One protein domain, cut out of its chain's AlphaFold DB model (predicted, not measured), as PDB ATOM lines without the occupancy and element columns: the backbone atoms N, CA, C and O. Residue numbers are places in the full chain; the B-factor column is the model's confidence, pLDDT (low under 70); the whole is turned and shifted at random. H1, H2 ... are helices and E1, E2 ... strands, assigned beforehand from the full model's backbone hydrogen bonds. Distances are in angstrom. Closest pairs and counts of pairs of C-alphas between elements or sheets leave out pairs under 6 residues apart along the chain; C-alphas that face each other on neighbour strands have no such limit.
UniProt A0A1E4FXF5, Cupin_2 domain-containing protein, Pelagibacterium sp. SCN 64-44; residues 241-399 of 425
ATOM      1  N   GLU A 241      46.866  35.282  47.837       80.50
ATOM      2  CA  GLU A 241      46.328  35.168  46.489       80.50
ATOM      3  C   GLU A 241      47.409  35.426  45.442       80.50
ATOM      4  O   GLU A 241      48.105  36.443  45.465       80.50
ATOM      5  N   VAL A 242      47.502  34.528  44.474       76.38
ATOM      6  CA  VAL A 242      48.450  34.557  43.365       76.38
ATOM      7  C   VAL A 242      47.699  34.443  42.048       76.38
ATOM      8  O   VAL A 242      46.559  33.992  41.995       76.38
ATOM      9  N   TYR A 243      48.327  34.882  40.965       76.81
ATOM     10  CA  TYR A 243      47.810  34.625  39.627       76.81
ATOM     11  C   TYR A 243      48.499  33.387  39.061       76.81
ATOM     12  O   TYR A 243      49.729  33.353  39.007       76.81
ATOM     13  N   ASN A 244      47.717  32.402  38.628       77.75
ATOM     14  CA  ASN A 244      48.221  31.221  37.947       77.75
ATOM     15  C   ASN A 244      48.061  31.415  36.433       77.75
ATOM     16  O   ASN A 244      46.950  31.484  35.909       77.75
ATOM     17  N   ALA A 245      49.191  31.526  35.730       71.56
ATOM     18  CA  ALA A 245      49.215  31.798  34.296       71.56
ATOM     19  C   ALA A 245      48.794  30.593  33.438       71.56
ATOM     20  O   ALA A 245      48.223  30.801  32.371       71.56
ATOM     21  N   ASN A 246      49.045  29.362  33.896       73.81
ATOM     22  CA  ASN A 246      48.565  28.140  33.240       73.81
ATOM     23  C   ASN A 246      47.037  28.063  33.315       73.81
ATOM     24  O   ASN A 246      46.364  27.788  32.327       73.81
ATOM     25  N   ALA A 247      46.503  28.429  34.477       75.69
ATOM     26  CA  ALA A 247      45.084  28.383  34.767       75.69
ATOM     27  C   ALA A 247      44.294  29.651  34.383       75.69
ATOM     28  O   ALA A 247      43.072  29.686  34.496       75.69
ATOM     29  N   GLY A 248      44.963  30.732  33.976       76.62
ATOM     30  CA  GLY A 248      44.301  32.000  33.645       76.62
ATOM     31  C   GLY A 248      43.370  32.508  34.757       76.62
ATOM     32  O   GLY A 248      42.307  33.067  34.482       76.62
ATOM     33  N   ASN A 249      43.700  32.243  36.022       82.69
ATOM     34  CA  ASN A 249      42.835  32.534  37.160       82.69
ATOM     35  C   ASN A 249      43.640  33.018  38.373       82.69
ATOM     36  O   ASN A 249      44.866  32.910  38.448       82.69
ATOM     37  N   LYS A 250      42.926  33.615  39.324       86.00
ATOM     38  CA  LYS A 250      43.474  33.992  40.622       86.00
ATOM     39  C   LYS A 250      43.259  32.836  41.583       86.00
ATOM     40  O   LYS A 250      42.127  32.386  41.730       86.00
ATOM     41  N   GLN A 251      44.317  32.377  42.232       86.62
ATOM     42  CA  GLN A 251      44.297  31.232  43.129       86.62
ATOM     43  C   GLN A 251      44.866  31.566  44.498       86.62
ATOM     44  O   GLN A 251      45.686  32.465  44.647       86.62
ATOM     45  N   TRP A 252      44.449  30.815  45.501       85.12
ATOM     46  CA  TRP A 252      45.120  30.708  46.790       85.12
ATOM     47  C   TRP A 252      45.088  29.244  47.209       85.12
ATOM     48  O   TRP A 252      44.141  28.534  46.874       85.12
ATOM     49  N   ALA A 253      46.101  28.785  47.938       82.81
ATOM     50  CA  ALA A 253      46.247  27.377  48.286       82.81
ATOM     51  C   ALA A 253      46.551  27.183  49.771       82.81
ATOM     52  O   ALA A 253      47.485  27.784  50.301       82.81
ATOM     53  N   PHE A 254      45.805  26.289  50.423       78.12
ATOM     54  CA  PHE A 254      46.161  25.799  51.751       78.12
ATOM     55  C   PHE A 254      47.063  24.563  51.648       78.12
ATOM     56  O   PHE A 254      46.656  23.560  51.050       78.12
ATOM     57  N   PRO A 255      48.252  24.571  52.281       68.56
ATOM     58  CA  PRO A 255      49.100  23.390  52.343       68.56
ATOM     59  C   PRO A 255      48.514  22.365  53.322       68.56
ATOM     60  O   PRO A 255      48.700  22.456  54.534       68.56
ATOM     61  N   LEU A 256      47.849  21.339  52.788       66.12
ATOM     62  CA  LEU A 256      47.266  20.232  53.563       66.12
ATOM     63  C   LEU A 256      48.273  19.117  53.902       66.12
ATOM     64  O   LEU A 256      47.889  18.062  54.404       66.12
ATOM     65  N   THR A 257      49.574  19.397  53.732       59.81
ATOM     66  CA  THR A 257      50.753  18.551  54.030       59.81
ATOM     67  C   THR A 257      51.121  17.502  52.976       59.81
ATOM     68  O   THR A 257      50.298  17.072  52.181       59.81
ATOM     69  N   TRP A 258      52.377  17.034  52.997       53.88
ATOM     70  CA  TRP A 258      52.912  16.064  52.025       53.88
ATOM     71  C   TRP A 258      52.502  14.603  52.271       53.88
ATOM     72  O   TRP A 258      52.919  13.710  51.531       53.88
ATOM     73  N   THR A 259      51.761  14.325  53.347       54.59
ATOM     74  CA  THR A 259      51.381  12.956  53.737       54.59
ATOM     75  C   THR A 259      49.903  12.647  53.547       54.59
ATOM     76  O   THR A 259      49.495  11.511  53.804       54.59
ATOM     77  N   ASP A 260      49.109  13.621  53.109       63.34
ATOM     78  CA  ASP A 260      47.665  13.470  52.988       63.34
ATOM     79  C   ASP A 260      47.226  12.906  51.612       63.34
ATOM     80  O   ASP A 260      47.933  12.970  50.611       63.34
ATOM     81  N   ASP A 261      46.063  12.258  51.584       62.09
ATOM     82  CA  ASP A 261      45.305  11.793  50.421       62.09
ATOM     83  C   ASP A 261      44.701  12.999  49.708       62.09
ATOM     84  O   ASP A 261      44.544  12.943  48.489       62.09
ATOM     85  N   LEU A 262      44.399  14.060  50.468       70.06
ATOM     86  CA  LEU A 262      44.105  15.393  49.965       70.06
ATOM     87  C   LEU A 262      45.403  16.153  49.695       70.06
ATOM     88  O   LEU A 262      46.035  16.664  50.616       70.06
ATOM     89  N   ALA A 263      45.798  16.247  48.431       62.06
ATOM     90  CA  ALA A 263      47.070  16.865  48.070       62.06
ATOM     91  C   ALA A 263      47.064  18.395  48.258       62.06
ATOM     92  O   ALA A 263      48.104  18.965  48.597       62.06
ATOM     93  N   ILE A 264      45.918  19.056  48.042       72.88
ATOM     94  CA  ILE A 264      45.768  20.514  48.141       72.88
ATOM     95  C   ILE A 264      44.286  20.919  48.247       72.88
ATOM     96  O   ILE A 264      43.402  20.199  47.773       72.88
ATOM     97  N   CYS A 265      44.030  22.074  48.871       83.12
ATOM     98  CA  CYS A 265      42.769  22.812  48.780       83.12
ATOM     99  C   CYS A 265      43.067  24.186  48.176       83.12
ATOM    100  O   CYS A 265      43.763  24.989  48.802       83.12
ATOM    101  N   ILE A 266      42.535  24.448  46.985       85.94
ATOM    102  CA  ILE A 266      42.757  25.688  46.236       85.94
ATOM    103  C   ILE A 266      41.433  26.427  46.121       85.94
ATOM    104  O   ILE A 266      40.439  25.831  45.722       85.94
ATOM    105  N   GLY A 267      41.400  27.720  46.415       90.06
ATOM    106  CA  GLY A 267      40.321  28.568  45.920       90.06
ATOM    107  C   GLY A 267      40.745  29.261  44.646       90.06
ATOM    108  O   GLY A 267      41.834  29.823  44.593       90.06
ATOM    109  N   ALA A 268      39.883  29.228  43.636       91.12
ATOM    110  CA  ALA A 268      40.131  29.812  42.330       91.12
ATOM    111  C   ALA A 268      39.006  30.776  41.945       91.12
ATOM    112  O   ALA A 268      37.826  30.458  42.096       91.12
ATOM    113  N   THR A 269      39.378  31.932  41.404       93.06
ATOM    114  CA  THR A 269      38.467  32.890  40.777       93.06
ATOM    115  C   THR A 269      38.899  33.091  39.339       93.06
ATOM    116  O   THR A 269      40.010  33.556  39.073       93.06
ATOM    117  N   HIS A 270      38.011  32.752  38.417       91.19
ATOM    118  CA  HIS A 270      38.237  32.840  36.986       91.19
ATOM    119  C   HIS A 270      37.229  33.803  36.354       91.19
ATOM    120  O   HIS A 270      36.088  33.913  36.808       91.19
ATOM    121  N   SER A 271      37.675  34.520  35.324       89.56
ATOM    122  CA  SER A 271      36.831  35.434  34.562       89.56
ATOM    123  C   SER A 271      36.851  35.072  33.090       89.56
ATOM    124  O   SER A 271      37.927  34.872  32.528       89.56
ATOM    125  N   SER A 272      35.682  35.127  32.458       88.00
ATOM    126  CA  SER A 272      35.467  34.784  31.054       88.00
ATOM    127  C   SER A 272      36.182  35.725  30.088       88.00
ATOM    128  O   SER A 272      36.438  35.380  28.936       88.00
ATOM    129  N   VAL A 273      36.580  36.914  30.553       82.88
ATOM    130  CA  VAL A 273      37.478  37.800  29.801       82.88
ATOM    131  C   VAL A 273      38.813  37.098  29.526       82.88
ATOM    132  O   VAL A 273      39.391  37.265  28.453       82.88
ATOM    133  N   SER A 274      39.270  36.261  30.460       77.44
ATOM    134  CA  SER A 274      40.484  35.461  30.300       77.44
ATOM    135  C   SER A 274      40.314  34.378  29.235       77.44
ATOM    136  O   SER A 274      41.288  34.078  28.562       77.44
ATOM    137  N   ASP A 275      39.107  33.867  28.975       81.69
ATOM    138  CA  ASP A 275      38.880  32.839  27.943       81.69
ATOM    139  C   ASP A 275      39.221  33.321  26.529       81.69
ATOM    140  O   ASP A 275      39.681  32.550  25.685       81.69
ATOM    141  N   ILE A 276      38.968  34.605  26.256       70.00
ATOM    142  CA  ILE A 276      39.125  35.199  24.923       70.00
ATOM    143  C   ILE A 276      40.606  35.406  24.603       70.00
ATOM    144  O   ILE A 276      41.059  35.130  23.488       70.00
ATOM    145  N   ASP A 277      41.359  35.906  25.580       61.31
ATOM    146  CA  ASP A 277      42.745  36.311  25.375       61.31
ATOM    147  C   ASP A 277      43.745  35.237  25.837       61.31
ATOM    148  O   ASP A 277      44.840  35.132  25.279       61.31
ATOM    149  N   ARG A 278      43.401  34.438  26.854       61.84
ATOM    150  CA  ARG A 278      44.310  33.561  27.617       61.84
ATOM    151  C   ARG A 278      43.563  32.352  28.212       61.84
ATOM    152  O   ARG A 278      43.521  32.216  29.437       61.84
ATOM    153  N   PRO A 279      42.956  31.493  27.376       65.44
ATOM    154  CA  PRO A 279      42.226  30.338  27.884       65.44
ATOM    155  C   PRO A 279      43.157  29.444  28.707       65.44
ATOM    156  O   PRO A 279      44.347  29.348  28.381       65.44
ATOM    157  N   PHE A 280      42.593  28.801  29.736       74.62
ATOM    158  CA  PHE A 280      43.249  27.757  30.530       74.62
ATOM    159  C   PHE A 280      44.052  26.831  29.614       74.62
ATOM    160  O   PHE A 280      43.559  26.415  28.555       74.62
ATOM    161  N   ASP A 281      45.273  26.486  30.015       78.56
ATOM    162  CA  ASP A 281      45.970  25.408  29.343       78.56
ATOM    163  C   ASP A 281      45.218  24.091  29.540       78.56
ATOM    164  O   ASP A 281      44.632  23.810  30.587       78.56
ATOM    165  N   SER A 282      45.214  23.269  28.495       88.00
ATOM    166  CA  SER A 282      44.748  21.905  28.657       88.00
ATOM    167  C   SER A 282      45.818  21.145  29.402       88.00
ATOM    168  O   SER A 282      46.952  21.032  28.926       88.00
ATOM    169  N   HIS A 283      45.462  20.622  30.564       88.06
ATOM    170  CA  HIS A 283      46.356  19.818  31.372       88.06
ATOM    171  C   HIS A 283      45.598  18.650  31.996       88.06
ATOM    172  O   HIS A 283      44.370  18.601  32.038       88.06
ATOM    173  N   SER A 284      46.346  17.657  32.455       88.12
ATOM    174  CA  SER A 284      45.794  16.547  33.222       88.12
ATOM    175  C   SER A 284      46.605  16.313  34.475       88.12
ATOM    176  O   SER A 284      47.811  16.566  34.506       88.12
ATOM    177  N   HIS A 285      45.952  15.736  35.473       86.56
ATOM    178  CA  HIS A 285      46.624  15.232  36.654       86.56
ATOM    179  C   HIS A 285      46.637  13.701  36.599       86.56
ATOM    180  O   HIS A 285      45.599  13.065  36.792       86.56
ATOM    181  N   PRO A 286      47.779  13.068  36.292       79.50
ATOM    182  CA  PRO A 286      47.833  11.641  35.972       79.50
ATOM    183  C   PRO A 286      47.659  10.724  37.181       79.50
ATOM    184  O   PRO A 286      47.387   9.540  36.998       79.50
ATOM    185  N   ASP A 287      47.794  11.245  38.403       77.62
ATOM    186  CA  ASP A 287      47.799  10.431  39.621       77.62
ATOM    187  C   ASP A 287      46.717  10.812  40.651       77.62
ATOM    188  O   ASP A 287      46.483  10.079  41.611       77.62
ATOM    189  N   ILE A 288      45.976  11.896  40.419       79.75
ATOM    190  CA  ILE A 288      44.885  12.361  41.287       79.75
ATOM    191  C   ILE A 288      43.602  12.628  40.484       79.75
ATOM    192  O   ILE A 288      43.640  12.828  39.276       79.75
ATOM    193  N   GLU A 289      42.460  12.612  41.152       83.25
ATOM    194  CA  GLU A 289      41.231  13.230  40.658       83.25
ATOM    195  C   GLU A 289      41.116  14.656  41.193       83.25
ATOM    196  O   GLU A 289      41.554  14.938  42.313       83.25
ATOM    197  N   GLU A 290      40.498  15.528  40.406       87.38
ATOM    198  CA  GLU A 290      40.226  16.909  40.794       87.38
ATOM    199  C   GLU A 290      38.722  17.118  40.986       87.38
ATOM    200  O   GLU A 290      37.909  16.769  40.131       87.38
ATOM    201  N   TYR A 291      38.354  17.679  42.133       88.19
ATOM    202  CA  TYR A 291      36.981  17.973  42.525       88.19
ATOM    203  C   TYR A 291      36.836  19.484  42.604       88.19
ATOM    204  O   TYR A 291      37.562  20.109  43.372       88.19
ATOM    205  N   LYS A 292      35.900  20.068  41.854       91.50
ATOM    206  CA  LYS A 292      35.629  21.508  41.846       91.50
ATOM    207  C   LYS A 292      34.242  21.768  42.397       91.50
ATOM    208  O   LYS A 292      33.248  21.444  41.753       91.50
ATOM    209  N   TYR A 293      34.168  22.349  43.586       92.56
ATOM    210  CA  TYR A 293      32.908  22.866  44.103       92.56
ATOM    211  C   TYR A 293      32.725  24.307  43.649       92.56
ATOM    212  O   TYR A 293      33.520  25.173  44.015       92.56
ATOM    213  N   ILE A 294      31.686  24.572  42.863       95.56
ATOM    214  CA  ILE A 294      31.422  25.904  42.322       95.56
ATOM    215  C   ILE A 294      30.718  26.736  43.398       95.56
ATOM    216  O   ILE A 294      29.563  26.494  43.741       95.56
ATOM    217  N   ILE A 295      31.408  27.732  43.950       94.38
ATOM    218  CA  ILE A 295      30.851  28.633  44.967       94.38
ATOM    219  C   ILE A 295      29.881  29.624  44.320       94.38
ATOM    220  O   ILE A 295      28.794  29.867  44.845       94.38
ATOM    221  N   SER A 296      30.280  30.215  43.195       95.88
ATOM    222  CA  SER A 296      29.515  31.247  42.500       95.88
ATOM    223  C   SER A 296      29.786  31.220  40.996       95.88
ATOM    224  O   SER A 296      30.801  30.690  40.539       95.88
ATOM    225  N   GLY A 297      28.877  31.821  40.228       96.56
ATOM    226  CA  GLY A 297      29.030  31.962  38.785       96.56
ATOM    227  C   GLY A 297      28.642  30.713  37.993       96.56
ATOM    228  O   GLY A 297      27.822  29.907  38.440       96.56
ATOM    229  N   ARG A 298      29.162  30.616  36.769       96.62
ATOM    230  CA  ARG A 298      28.892  29.529  35.822       96.62
ATOM    231  C   ARG A 298      30.016  29.407  34.804       96.62
ATOM    232  O   ARG A 298      30.693  30.388  34.500       96.62
ATOM    233  N   GLY A 299      30.134  28.238  34.201       95.44
ATOM    234  CA  GLY A 299      31.163  28.001  33.207       95.44
ATOM    235  C   GLY A 299      31.000  26.679  32.488       95.44
ATOM    236  O   GLY A 299      29.936  26.050  32.511       95.44
ATOM    237  N   THR A 300      32.072  26.276  31.822       94.06
ATOM    238  CA  THR A 300      32.184  24.963  31.207       94.06
ATOM    239  C   THR A 300      33.520  24.330  31.545       94.06
ATOM    240  O   THR A 300      34.519  25.017  31.737       94.06
ATOM    241  N   VAL A 301      33.532  23.002  31.604       92.62
ATOM    242  CA  VAL A 301      34.754  22.208  31.551       92.62
ATOM    243  C   VAL A 301      34.744  21.392  30.274       92.62
ATOM    244  O   VAL A 301      33.737  20.781  29.899       92.62
ATOM    245  N   ARG A 302      35.875  21.403  29.581       91.50
ATOM    246  CA  ARG A 302      36.089  20.687  28.335       91.50
ATOM    247  C   ARG A 302      37.138  19.610  28.548       91.50
ATOM    248  O   ARG A 302      38.266  19.941  28.880       91.50
ATOM    249  N   ILE A 303      36.770  18.349  28.350       90.44
ATOM    250  CA  ILE A 303      37.662  17.185  28.432       90.44
ATOM    251  C   ILE A 303      38.198  16.855  27.036       90.44
ATOM    252  O   ILE A 303      37.493  17.066  26.050       90.44
ATOM    253  N   GLY A 304      39.417  16.324  26.940       86.06
ATOM    254  CA  GLY A 304      39.991  15.820  25.682       86.06
ATOM    255  C   GLY A 304      40.774  16.861  24.877       86.06
ATOM    256  O   GLY A 304      41.349  16.533  23.845       86.06
ATOM    257  N   ASP A 305      40.808  18.125  25.311       87.69
ATOM    258  CA  ASP A 305      41.439  19.181  24.516       87.69
ATOM    259  C   ASP A 305      42.951  18.966  24.359       87.69
ATOM    260  O   ASP A 305      43.671  18.784  25.338       87.69
ATOM    261  N   GLY A 306      43.449  19.002  23.126       83.69
ATOM    262  CA  GLY A 306      44.870  18.795  22.824       83.69
ATOM    263  C   GLY A 306      45.363  17.344  22.872       83.69
ATOM    264  O   GLY A 306      46.520  17.110  22.525       83.69
ATOM    265  N   ASP A 307      44.522  16.368  23.231       84.94
ATOM    266  CA  ASP A 307      44.865  14.944  23.159       84.94
ATOM    267  C   ASP A 307      44.189  14.287  21.944       84.94
ATOM    268  O   ASP A 307      42.970  14.137  21.922       84.94
ATOM    269  N   PRO A 308      44.947  13.858  20.919       80.94
ATOM    270  CA  PRO A 308      44.369  13.256  19.718       80.94
ATOM    271  C   PRO A 308      43.754  11.867  19.960       80.94
ATOM    272  O   PRO A 308      43.184  11.293  19.032       80.94
ATOM    273  N   THR A 309      43.913  11.292  21.156       80.19
ATOM    274  CA  THR A 309      43.395   9.964  21.514       80.19
ATOM    275  C   THR A 309      42.045  10.007  22.230       80.19
ATOM    276  O   THR A 309      41.447   8.952  22.448       80.19
ATOM    277  N   VAL A 310      41.555  11.205  22.568       81.75
ATOM    278  CA  VAL A 310      40.312  11.431  23.313       81.75
ATOM    279  C   VAL A 310      39.447  12.426  22.543       81.75
ATOM    280  O   VAL A 310      39.907  13.506  22.181       81.75
ATOM    281  N   GLU A 311      38.187  12.088  22.275       84.56
ATOM    282  CA  GLU A 311      37.260  13.048  21.673       84.56
ATOM    283  C   GLU A 311      36.922  14.164  22.667       84.56
ATOM    284  O   GLU A 311      36.803  13.935  23.872       84.56
ATOM    285  N   THR A 312      36.749  15.386  22.164       88.25
ATOM    286  CA  THR A 312      36.419  16.528  23.015       88.25
ATOM    287  C   THR A 312      34.989  16.440  23.540       88.25
ATOM    288  O   THR A 312      34.030  16.366  22.772       88.25
ATOM    289  N   GLU A 313      34.837  16.566  24.854       88.69
ATOM    290  CA  GLU A 313      33.543  16.635  25.533       88.69
ATOM    291  C   GLU A 313      33.414  17.962  26.277       88.69
ATOM    292  O   GLU A 313      34.391  18.444  26.840       88.69
ATOM    293  N   VAL A 314      32.217  18.552  26.316       90.31
ATOM    294  CA  VAL A 314      31.969  19.821  27.017       90.31
ATOM    295  C   VAL A 314      30.813  19.661  27.992       90.31
ATOM    296  O   VAL A 314      29.724  19.221  27.619       90.31
ATOM    297  N   TYR A 315      31.047  20.068  29.234       91.25
ATOM    298  CA  TYR A 315      30.095  20.015  30.333       91.25
ATOM    299  C   TYR A 315      29.898  21.421  30.886       91.25
ATOM    300  O   TYR A 315      30.873  22.114  31.157       91.25
ATOM    301  N   ALA A 316      28.648  21.847  31.048       94.38
ATOM    302  CA  ALA A 316      28.333  23.092  31.741       94.38
ATOM    303  C   ALA A 316      28.228  22.849  33.250       94.38
ATOM    304  O   ALA A 316      27.805  21.770  33.672       94.38
ATOM    305  N   PHE A 317      28.578  23.863  34.034       95.19
ATOM    306  CA  PHE A 317      28.402  23.882  35.483       95.19
ATOM    307  C   PHE A 317      27.913  25.256  35.950       95.19
ATOM    308  O   PHE A 317      28.134  26.279  35.288       95.19
ATOM    309  N   GLU A 318      27.288  25.290  37.120       96.25
ATOM    310  CA  GLU A 318      26.860  26.511  37.798       96.25
ATOM    311  C   GLU A 318      27.085  26.449  39.314       96.25
ATOM    312  O   GLU A 318      27.506  25.434  39.869       96.25
ATOM    313  N   ALA A 319      26.855  27.570  39.996       95.31
ATOM    314  CA  ALA A 319      26.997  27.679  41.442       95.31
ATOM    315  C   ALA A 319      26.219  26.586  42.197       95.31
ATOM    316  O   ALA A 319      25.020  26.393  42.000       95.31
ATOM    317  N   GLY A 320      26.906  25.927  43.127       91.69
ATOM    318  CA  GLY A 320      26.409  24.786  43.885       91.69
ATOM    319  C   GLY A 320      26.751  23.435  43.266       91.69
ATOM    320  O   GLY A 320      26.601  22.432  43.951       91.69
ATOM    321  N   ASP A 321      27.230  23.368  42.027       92.56
ATOM    322  CA  ASP A 321      27.626  22.094  41.435       92.56
ATOM    323  C   ASP A 321      28.955  21.591  42.011       92.56
ATOM    324  O   ASP A 321      29.869  22.365  42.313       92.56
ATOM    325  N   LEU A 322      29.076  20.266  42.118       90.31
ATOM    326  CA  LEU A 322      30.354  19.589  42.306       90.31
ATOM    327  C   LEU A 322      30.761  18.917  40.992       90.31
ATOM    328  O   LEU A 322      30.137  17.951  40.548       90.31
ATOM    329  N   VAL A 323      31.819  19.434  40.380       91.25
ATOM    330  CA  VAL A 323      32.439  18.899  39.167       91.25
ATOM    331  C   VAL A 323      33.534  17.924  39.577       91.25
ATOM    332  O   VAL A 323      34.406  18.277  40.364       91.25
ATOM    333  N   ILE A 324      33.515  16.705  39.048       88.25
ATOM    334  CA  ILE A 324      34.541  15.698  39.323       88.25
ATOM    335  C   ILE A 324      35.239  15.335  38.021       88.25
ATOM    336  O   ILE A 324      34.619  14.805  37.090       88.25
ATOM    337  N   LEU A 325      36.534  15.622  37.978       88.81
ATOM    338  CA  LEU A 325      37.390  15.416  36.827       88.81
ATOM    339  C   LEU A 325      38.172  14.109  36.979       88.81
ATOM    340  O   LEU A 325      38.889  13.913  37.970       88.81
ATOM    341  N   PRO A 326      38.033  13.184  36.016       83.69
ATOM    342  CA  PRO A 326      38.735  11.920  36.062       83.69
ATOM    343  C   PRO A 326      40.240  12.114  35.951       83.69
ATOM    344  O   PRO A 326      40.748  12.841  35.098       83.69
ATOM    345  N   ARG A 327      40.961  11.343  36.759       83.69
ATOM    346  CA  ARG A 327      42.416  11.259  36.699       83.69
ATOM    347  C   ARG A 327      42.928  10.980  35.294       83.69
ATOM    348  O   ARG A 327      42.461  10.031  34.647       83.69
ATOM    349  N   GLY A 328      43.962  11.729  34.924       82.94
ATOM    350  CA  GLY A 328      44.733  11.565  33.698       82.94
ATOM    351  C   GLY A 328      44.005  12.017  32.444       82.94
ATOM    352  O   GLY A 328      44.485  11.713  31.359       82.94
ATOM    353  N   LEU A 329      42.866  12.706  32.574       86.75
ATOM    354  CA  LEU A 329      42.193  13.280  31.420       86.75
ATOM    355  C   LEU A 329      42.536  14.761  31.257       86.75
ATOM    356  O   LEU A 329      42.461  15.511  32.237       86.75
ATOM    357  N   PRO A 330      42.926  15.176  30.040       89.31
ATOM    358  CA  PRO A 330      43.148  16.577  29.717       89.31
ATOM    359  C   PRO A 330      41.851  17.351  29.884       89.31
ATOM    360  O   PRO A 330      40.800  16.907  29.406       89.31
ATOM    361  N   HIS A 331      41.926  18.501  30.539       91.44
ATOM    362  CA  HIS A 331      40.776  19.354  30.746       91.44
ATOM    363  C   HIS A 331      41.131  20.842  30.688       91.44
ATOM    364  O   HIS A 331      42.261  21.236  30.963       91.44
ATOM    365  N   VAL A 332      40.136  21.647  30.314       90.50
ATOM    366  CA  VAL A 332      40.189  23.112  30.227       90.50
ATOM    367  C   VAL A 332      38.892  23.671  30.788       90.50
ATOM    368  O   VAL A 332      37.817  23.276  30.330       90.50
ATOM    369  N   ASP A 333      38.987  24.609  31.724       91.62
ATOM    370  CA  ASP A 333      37.827  25.341  32.229       91.62
ATOM    371  C   ASP A 333      37.649  26.677  31.494       91.62
ATOM    372  O   ASP A 333      38.610  27.238  30.972       91.62
ATOM    373  N   ALA A 334      36.418  27.187  31.483       91.81
ATOM    374  CA  ALA A 334      36.064  28.505  30.959       91.81
ATOM    375  C   ALA A 334      34.871  29.103  31.724       91.81
ATOM    376  O   ALA A 334      34.078  28.367  32.321       91.81
ATOM    377  N   GLY A 335      34.693  30.424  31.667       93.06
ATOM    378  CA  GLY A 335      33.532  31.145  32.203       93.06
ATOM    379  C   GLY A 335      33.843  32.148  33.319       93.06
ATOM    380  O   GLY A 335      34.982  32.515  33.564       93.06
ATOM    381  N   ASP A 336      32.802  32.618  34.009       94.81
ATOM    382  CA  ASP A 336      32.937  33.518  35.163       94.81
ATOM    383  C   ASP A 336      32.510  32.762  36.415       94.81
ATOM    384  O   ASP A 336      31.312  32.531  36.620       94.81
ATOM    385  N   TYR A 337      33.474  32.357  37.242       95.38
ATOM    386  CA  TYR A 337      33.189  31.540  38.419       95.38
ATOM    387  C   TYR A 337      34.207  31.707  39.551       95.38
ATOM    388  O   TYR A 337      35.372  32.054  39.351       95.38
ATOM    389  N   THR A 338      33.751  31.380  40.758       95.69
ATOM    390  CA  THR A 338      34.610  31.105  41.912       95.69
ATOM    391  C   THR A 338      34.376  29.671  42.353       95.69
ATOM    392  O   THR A 338      33.229  29.239  42.477       95.69
ATOM    393  N   ALA A 339      35.449  28.928  42.597       94.62
ATOM    394  CA  ALA A 339      35.380  27.514  42.930       94.62
ATOM    395  C   ALA A 339      36.454  27.095  43.937       94.62
ATOM    396  O   ALA A 339      37.449  27.790  44.140       94.62
ATOM    397  N   LEU A 340      36.229  25.943  44.567       91.88
ATOM    398  CA  LEU A 340      37.206  25.253  45.404       91.88
ATOM    399  C   LEU A 340      37.654  23.974  44.732       91.88
ATOM    400  O   LEU A 340      36.804  23.146  44.404       91.88
ATOM    401  N   TYR A 341      38.959  23.807  44.569       88.69
ATOM    402  CA  TYR A 341      39.564  22.618  43.995       88.69
ATOM    403  C   TYR A 341      40.158  21.758  45.100       88.69
ATOM    404  O   TYR A 341      40.943  22.229  45.926       88.69
ATOM    405  N   PHE A 342      39.786  20.484  45.090       83.19
ATOM    406  CA  PHE A 342      40.363  19.461  45.942       83.19
ATOM    407  C   PHE A 342      40.994  18.395  45.068       83.19
ATOM    408  O   PHE A 342      40.359  17.837  44.171       83.19
ATOM    409  N   HIS A 343      42.248  18.088  45.361       81.38
ATOM    410  CA  HIS A 343      42.980  17.029  44.687       81.38
ATOM    411  C   HIS A 343      43.054  15.806  45.569       81.38
ATOM    412  O   HIS A 343      43.511  15.889  46.708       81.38
ATOM    413  N   THR A 344      42.653  14.660  45.031       76.88
ATOM    414  CA  THR A 344      42.640  13.416  45.796       76.88
ATOM    415  C   THR A 344      43.188  12.229  45.028       76.88
ATOM    416  O   THR A 344      42.920  12.026  43.846       76.88
ATOM    417  N   ARG A 345      43.956  11.391  45.727       75.50
ATOM    418  CA  ARG A 345      44.530  10.158  45.168       75.50
ATOM    419  C   ARG A 345      43.503   9.055  44.986       75.50
ATOM    420  O   ARG A 345      43.757   8.095  44.268       75.50
ATOM    421  N   GLN A 346      42.367   9.100  45.652       72.00
ATOM    422  CA  GLN A 346      41.372   8.041  45.510       72.00
ATOM    423  C   GLN A 346      40.418   8.360  44.350       72.00
ATOM    424  O   GLN A 346      40.376   9.494  43.885       72.00
ATOM    425  N   SER A 347      39.705   7.345  43.847       67.00
ATOM    426  CA  SER A 347      38.945   7.469  42.599       67.00
ATOM    427  C   SER A 347      37.460   7.137  42.705       67.00
ATOM    428  O   SER A 347      37.105   5.981  42.940       67.00
ATOM    429  N   VAL A 348      36.569   8.102  42.448       67.25
ATOM    430  CA  VAL A 348      35.116   7.820  42.380       67.25
ATOM    431  C   VAL A 348      34.713   7.044  41.131       67.25
ATOM    432  O   VAL A 348      33.641   6.436  41.108       67.25
ATOM    433  N   PHE A 349      35.586   7.011  40.122       68.25
ATOM    434  CA  PHE A 349      35.416   6.227  38.899       68.25
ATOM    435  C   PHE A 349      35.884   4.767  39.046       68.25
ATOM    436  O   PHE A 349      35.968   4.050  38.053       68.25
ATOM    437  N   GLY A 350      36.204   4.312  40.265       61.03
ATOM    438  CA  GLY A 350      36.598   2.925  40.536       61.03
ATOM    439  C   GLY A 350      38.016   2.568  40.078       61.03
ATOM    440  O   GLY A 350      38.330   1.387  39.925       61.03
ATOM    441  N   LYS A 351      38.886   3.563  39.844       65.56
ATOM    442  CA  LYS A 351      40.306   3.332  39.528       65.56
ATOM    443  C   LYS A 351      41.104   3.014  40.801       65.56
ATOM    444  O   LYS A 351      40.739   3.413  41.906       65.56
ATOM    445  N   VAL A 352      42.239   2.327  40.646       69.50
ATOM    446  CA  VAL A 352      43.195   2.107  41.748       69.50
ATOM    447  C   VAL A 352      43.665   3.467  42.297       69.50
ATOM    448  O   VAL A 352      43.900   4.383  41.501       69.50
ATOM    449  N   PRO A 353      43.815   3.634  43.626       70.25
ATOM    450  CA  PRO A 353      44.340   4.868  44.196       70.25
ATOM    451  C   PRO A 353      45.689   5.281  43.598       70.25
ATOM    452  O   PRO A 353      46.511   4.439  43.238       70.25
ATOM    453  N   GLY A 354      45.895   6.590  43.500       69.69
ATOM    454  CA  GLY A 354      47.127   7.219  43.059       69.69
ATOM    455  C   GLY A 354      48.282   6.894  43.990       69.69
ATOM    456  O   GLY A 354      48.110   6.670  45.197       69.69
ATOM    457  N   THR A 355      49.472   6.849  43.414       68.94
ATOM    458  CA  THR A 355      50.680   6.323  44.061       68.94
ATOM    459  C   THR A 355      51.567   7.405  44.682       68.94
ATOM    460  O   THR A 355      52.318   7.129  45.620       68.94
ATOM    461  N   SER A 356      51.450   8.641  44.215       61.06
ATOM    462  CA  SER A 356      52.260   9.802  44.573       61.06
ATOM    463  C   SER A 356      51.646  10.490  45.776       61.06
ATOM    464  O   SER A 356      50.537  10.995  45.694       61.06
ATOM    465  N   ARG A 357      52.355  10.526  46.906       56.34
ATOM    466  CA  ARG A 357      51.899  11.242  48.115       56.34
ATOM    467  C   ARG A 357      52.053  12.758  47.965       56.34
ATOM    468  O   ARG A 357      51.197  13.508  48.403       56.34
ATOM    469  N   TYR A 358      53.156  13.157  47.336       60.78
ATOM    470  CA  TYR A 358      53.562  14.509  46.963       60.78
ATOM    471  C   TYR A 358      54.909  14.368  46.205       60.78
ATOM    472  O   TYR A 358      55.660  13.454  46.576       60.78
ATOM    473  N   PRO A 359      55.282  15.185  45.195       60.47
ATOM    474  CA  PRO A 359      54.594  16.349  44.626       60.47
ATOM    475  C   PRO A 359      53.401  16.072  43.715       60.47
ATOM    476  O   PRO A 359      53.311  15.020  43.083       60.47
ATOM    477  N   HIS A 360      52.486  17.045  43.671       70.81
ATOM    478  CA  HIS A 360      51.338  17.046  42.768       70.81
ATOM    479  C   HIS A 360      51.830  17.206  41.323       70.81
ATOM    480  O   HIS A 360      52.579  18.133  41.019       70.81
ATOM    481  N   GLY A 361      51.454  16.267  40.453       75.50
ATOM    482  CA  GLY A 361      51.871  16.244  39.056       75.50
ATOM    483  C   GLY A 361      50.791  16.781  38.122       75.50
ATOM    484  O   GLY A 361      49.642  16.343  38.204       75.50
ATOM    485  N   ALA A 362      51.176  17.644  37.188       81.69
ATOM    486  CA  ALA A 362      50.368  18.017  36.035       81.69
ATOM    487  C   ALA A 362      51.142  17.769  34.737       81.69
ATOM    488  O   ALA A 362      52.359  17.946  34.674       81.69
ATOM    489  N   TYR A 363      50.429  17.360  33.693       84.25
ATOM    490  CA  TYR A 363      50.965  17.227  32.345       84.25
ATOM    491  C   TYR A 363      50.226  18.166  31.398       84.25
ATOM    492  O   TYR A 363      48.997  18.133  31.344       84.25
ATOM    493  N   VAL A 364      50.982  18.976  30.658       85.81
ATOM    494  CA  VAL A 364      50.469  20.060  29.811       85.81
ATOM    495  C   VAL A 364      50.312  19.585  28.364       85.81
ATOM    496  O   VAL A 364      51.263  19.089  27.759       85.81
ATOM    497  N   TYR A 365      49.126  19.772  27.788       85.31
ATOM    498  CA  TYR A 365      48.773  19.392  26.414       85.31
ATOM    499  C   TYR A 365      48.740  20.576  25.451       85.31
ATOM    500  O   TYR A 365      49.049  20.418  24.270       85.31
ATOM    501  N   THR A 366      48.360  21.761  25.922       83.62
ATOM    502  CA  THR A 366      48.260  22.961  25.081       83.62
ATOM    503  C   THR A 366      48.882  24.167  25.777       83.62
ATOM    504  O   THR A 366      49.176  24.125  26.964       83.62
ATOM    505  N   LYS A 367      49.123  25.245  25.024       77.38
ATOM    506  CA  LYS A 367      49.414  26.566  25.594       77.38
ATOM    507  C   LYS A 367      48.226  27.498  25.375       77.38
ATOM    508  O   LYS A 367      47.577  27.382  24.331       77.38
ATOM    509  N   PRO A 368      48.030  28.493  26.257       70.38
ATOM    510  CA  PRO A 368      47.149  29.618  25.987       70.38
ATOM    511  C   PRO A 368      47.504  30.296  24.656       70.38
ATOM    512  O   PRO A 368      48.676  30.440  24.296       70.38
ATOM    513  N   SER A 369      46.490  30.742  23.915       67.25
ATOM    514  CA  SER A 369      46.650  31.224  22.537       67.25
ATOM    515  C   SER A 369      47.386  32.563  22.392       67.25
ATOM    516  O   SER A 369      47.908  32.833  21.307       67.25
ATOM    517  N   ARG A 370      47.429  33.423  23.425       63.41
ATOM    518  CA  ARG A 370      48.087  34.750  23.368       63.41
ATOM    519  C   ARG A 370      48.651  35.238  24.720       63.41
ATOM    520  O   ARG A 370      48.117  36.185  25.298       63.41
ATOM    521  N   PRO A 371      49.762  34.672  25.217       65.12
ATOM    522  CA  PRO A 371      50.429  35.241  26.386       65.12
ATOM    523  C   PRO A 371      51.100  36.587  26.075       65.12
ATOM    524  O   PRO A 371      51.604  36.791  24.962       65.12
ATOM    525  N   THR A 372      51.172  37.483  27.066       67.19
ATOM    526  CA  THR A 372      52.157  38.584  27.051       67.19
ATOM    527  C   THR A 372      53.579  38.020  27.005       67.19
ATOM    528  O   THR A 372      53.788  36.825  27.192       67.19
ATOM    529  N   GLU A 373      54.591  38.853  26.760       68.88
ATOM    530  CA  GLU A 373      55.982  38.377  26.777       68.88
ATOM    531  C   GLU A 373      56.397  37.846  28.162       68.88
ATOM    532  O   GLU A 373      57.048  36.810  28.267       68.88
ATOM    533  N   GLU A 374      55.941  38.506  29.229       65.81
ATOM    534  CA  GLU A 374      56.165  38.082  30.617       65.81
ATOM    535  C   GLU A 374      55.458  36.753  30.927       65.81
ATOM    536  O   GLU A 374      56.051  35.860  31.523       65.81
ATOM    537  N   GLU A 375      54.220  36.569  30.458       66.06
ATOM    538  CA  GLU A 375      53.484  35.307  30.611       66.06
ATOM    539  C   GLU A 375      54.085  34.197  29.751       66.06
ATOM    540  O   GLU A 375      54.175  33.056  30.186       66.06
ATOM    541  N   ARG A 376      54.557  34.512  28.542       69.12
ATOM    542  CA  ARG A 376      55.201  33.545  27.645       69.12
ATOM    543  C   ARG A 376      56.435  32.937  28.299       69.12
ATOM    544  O   ARG A 376      56.670  31.747  28.115       69.12
ATOM    545  N   ALA A 377      57.188  33.737  29.052       68.12
ATOM    546  CA  ALA A 377      58.328  33.271  29.832       68.12
ATOM    547  C   ALA A 377      57.925  32.397  31.037       68.12
ATOM    548  O   ALA A 377      58.741  31.602  31.497       68.12
ATOM    549  N   ALA A 378      56.689  32.525  31.533       67.12
ATOM    550  CA  ALA A 378      56.152  31.746  32.650       67.12
ATOM    551  C   ALA A 378      55.368  30.486  32.221       67.12
ATOM    552  O   ALA A 378      55.150  29.600  33.042       67.12
ATOM    553  N   LEU A 379      54.933  30.390  30.957       73.00
ATOM    554  CA  LEU A 379      54.104  29.288  30.456       73.00
ATOM    555  C   LEU A 379      54.898  28.042  30.051       73.00
ATOM    556  O   LEU A 379      55.817  28.090  29.229       73.00
ATOM    557  N   ASN A 380      54.393  26.897  30.499       76.31
ATOM    558  CA  ASN A 380      54.939  25.572  30.211       76.31
ATOM    559  C   ASN A 380      54.686  25.127  28.768       76.31
ATOM    560  O   ASN A 380      53.607  25.354  28.224       76.31
ATOM    561  N   ASP A 381      55.672  24.470  28.147       78.50
ATOM    562  CA  ASP A 381      55.537  23.864  26.816       78.50
ATOM    563  C   ASP A 381      54.606  22.642  26.823       78.50
ATOM    564  O   ASP A 381      54.622  21.876  27.790       78.50
ATOM    565  N   PRO A 382      53.828  22.389  25.751       82.69
ATOM    566  CA  PRO A 382      53.122  21.123  25.601       82.69
ATOM    567  C   PRO A 382      54.107  19.955  25.685       82.69
ATOM    568  O   PRO A 382      55.191  20.005  25.099       82.69
ATOM    569  N   GLY A 383      53.746  18.907  26.419       78.69
ATOM    570  CA  GLY A 383      54.652  17.809  26.752       78.69
ATOM    571  C   GLY A 383      55.453  18.010  28.039       78.69
ATOM    572  O   GLY A 383      56.238  17.132  28.403       78.69
ATOM    573  N   THR A 384      55.269  19.133  28.740       78.06
ATOM    574  CA  THR A 384      55.915  19.383  30.033       78.06
ATOM    575  C   THR A 384      55.189  18.635  31.142       78.06
ATOM    576  O   THR A 384      53.970  18.746  31.290       78.06
ATOM    577  N   TYR A 385      55.966  17.917  31.952       76.31
ATOM    578  CA  TYR A 385      55.511  17.377  33.222       76.31
ATOM    579  C   TYR A 385      55.966  18.308  34.349       76.31
ATOM    580  O   TYR A 385      57.161  18.585  34.497       76.31
ATOM    581  N   VAL A 386      55.010  18.802  35.128       75.44
ATOM    582  CA  VAL A 386      55.229  19.760  36.211       75.44
ATOM    583  C   VAL A 386      54.928  19.074  37.529       75.44
ATOM    584  O   VAL A 386      53.853  18.508  37.704       75.44
ATOM    585  N   PHE A 387      55.871  19.137  38.460       73.19
ATOM    586  CA  PHE A 387      55.656  18.748  39.845       73.19
ATOM    587  C   PHE A 387      55.625  19.998  40.717       73.19
ATOM    588  O   PHE A 387      56.629  20.700  40.807       73.19
ATOM    589  N   MET A 388      54.491  20.266  41.347       71.56
ATOM    590  CA  MET A 388      54.281  21.426  42.217       71.56
ATOM    591  C   MET A 388      54.575  21.084  43.680       71.56
ATOM    592  O   MET A 388      54.479  19.916  44.062       71.56
ATOM    593  N   ASP A 389      54.945  22.083  44.492       64.56
ATOM    594  CA  ASP A 389      54.892  22.024  45.957       64.56
ATOM    595  C   ASP A 389      53.471  22.258  46.494       64.56
ATOM    596  O   ASP A 389      52.595  22.704  45.758       64.56
ATOM    597  N   SER A 390      53.184  21.914  47.759       60.53
ATOM    598  CA  SER A 390      51.797  21.850  48.280       60.53
ATOM    599  C   SER A 390      51.092  23.208  48.365       60.53
ATOM    600  O   SER A 390      49.976  23.293  48.869       60.53
ATOM    601  N   ARG A 391      51.778  24.268  47.938       61.56
ATOM    602  CA  ARG A 391      51.302  25.645  47.839       61.56
ATOM    603  C   ARG A 391      51.296  26.152  46.393       61.56
ATOM    604  O   ARG A 391      50.974  27.312  46.178       61.56
ATOM    605  N   GLU A 392      51.707  25.317  45.439       64.56
ATOM    606  CA  GLU A 392      51.976  25.666  44.038       64.56
ATOM    607  C   GLU A 392      52.927  26.867  43.887       64.56
ATOM    608  O   GLU A 392      52.884  27.634  42.929       64.56
ATOM    609  N   THR A 393      53.822  27.028  44.863       58.84
ATOM    610  CA  THR A 393      54.832  28.089  44.936       58.84
ATOM    611  C   THR A 393      56.170  27.678  44.331       58.84
ATOM    612  O   THR A 393      56.943  28.536  43.907       58.84
ATOM    613  N   LEU A 394      56.464  26.375  44.289       58.88
ATOM    614  CA  LEU A 394      57.680  25.819  43.704       58.88
ATOM    615  C   LEU A 394      57.321  24.743  42.685       58.88
ATOM    616  O   LEU A 394      56.586  23.813  42.999       58.88
ATOM    617  N   ASN A 395      57.924  24.835  41.501       62.59
ATOM    618  CA  ASN A 395      57.726  23.882  40.416       62.59
ATOM    619  C   ASN A 395      59.042  23.192  40.062       62.59
ATOM    620  O   ASN A 395      60.073  23.839  39.871       62.59
ATOM    621  N   VAL A 396      58.997  21.869  39.940       58.75
ATOM    622  CA  VAL A 396      60.060  21.059  39.349       58.75
ATOM    623  C   VAL A 396      59.591  20.607  37.974       58.75
ATOM    624  O   VAL A 396      58.659  19.813  37.843       58.75
ATOM    625  N   PHE A 397      60.261  21.116  36.944       60.97
ATOM    626  CA  PHE A 397      60.018  20.735  35.560       60.97
ATOM    627  C   PHE A 397      60.816  19.487  35.224       60.97
ATOM    628  O   PHE A 397      62.039  19.441  35.383       60.97
ATOM    629  N   VAL A 398      60.117  18.467  34.744       55.16
ATOM    630  CA  VAL A 398      60.744  17.236  34.279       55.16
ATOM    631  C   VAL A 398      60.418  17.102  32.801       55.16
ATOM    632  O   VAL A 398      59.260  16.872  32.449       55.16
ATOM    633  N   PRO A 399      61.396  17.259  31.897       48.66
ATOM    634  CA  PRO A 399      61.172  16.866  30.522       48.66
ATOM    635  C   PRO A 399      61.208  15.340  30.411       48.66
ATOM    636  O   PRO A 399      61.766  14.636  31.258       48.66
TER     637      PRO A 399
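This is residues 241 to 399 of the 425 residues of the protein "Cupin_2 domain-containing protein" of Pelagibacterium sp. SCN 64-44 (UniProt A0A1E4FXF5). A strongly twisted sheet of seven strands, E1 to E7, is folded over where its two longest strands, E4 and E7, double back on themselves, and a small sheet of E8, E9 and E10 lies beyond the open side of this fold. The two sheets are loosely tied, for instance by residues 283 to 284, which pair with E8, while H1 grazes the large sheet and H2 lies off both sheets. The printed part has 159 residues with two named helices and ten named strands in the order E1 E2 E3 H1 E4 E5 E6 E7 E8 H2 E9 E10, mostly strand. The large sheet is branched and the small one runs E8 E9 E10; the neighbour pairs of both are antiparallel. The whole is compact and rounded, with a radius of gyration of the C-alphas of 14.5 A and spans of 37 by 36 by 35 A.

In the large sheet, E4 is residues 289 to 303, 13.3 A long, and bends by 151 degrees at residue 297, where the C-alpha is at (29.030, 31.962, 38.785). E7, residues 331 to 344, 16.3 A, bends by 146 degrees at residue 335. E3 is residues 262 to 270, 22.5 A; E2 is 249 to 254; E1 is 242 to 244, beginning at C-alpha 242 (48.450, 34.557, 43.365); E5 is 313 to 318, 17.1 A; E6 is 322 to 325. The small sheet has E8, residues 360 to 364, E9, 385 to 388, and E10, 395 to 398, ending at C-alpha 398 (60.744, 17.236, 34.279). H1 is residues 273 to 277 and H2 373 to 378.

E4 has E7 on one side, with N 293 and O 340 2.9 A apart. On its other side are E6, with N 292 and O 323 at 2.8 A, and E5, with N 301 and O 315 at 2.8 A; E4 and E5 form a hairpin. E3 is the antiparallel neighbour of E7, with N 266 and O 341 at 2.9 A. E1, E2 and E3 form a meander, each strand the antiparallel neighbour of the one before, with N 242 and O 251 at 2.8 A and N 252 and O 267 at 2.9 A. H1 only grazes this sheet, with residues 273 to 276; the closest C-alphas of H1 and E7 are those of Asp 275 and Ala 334, 6.0 A. The closest C-alphas of E3 and E8 are those of Ala 263 and His 360, 6.8 A. E9 is the inner strand between E8, with N 362 and O 386 at 2.9 A, and E10, with N 387 and O 396 at 2.9 A. H2 is on neither sheet. In H2 every O i to N i+4 pair is within hydrogen-bond range; in H1 0 of 1, beside 2 of 2 O i to N i+3 pairs.

The C-alphas farthest apart, of Gly 350 and Glu 373, are 42.7 A apart. The printed part has no cut; the links H1 to E4 and E7 to E8 are long. Mean pLDDT of the printed part is 78.7, with 44 residues under 70, among them 369 to 378 and 389 to 399.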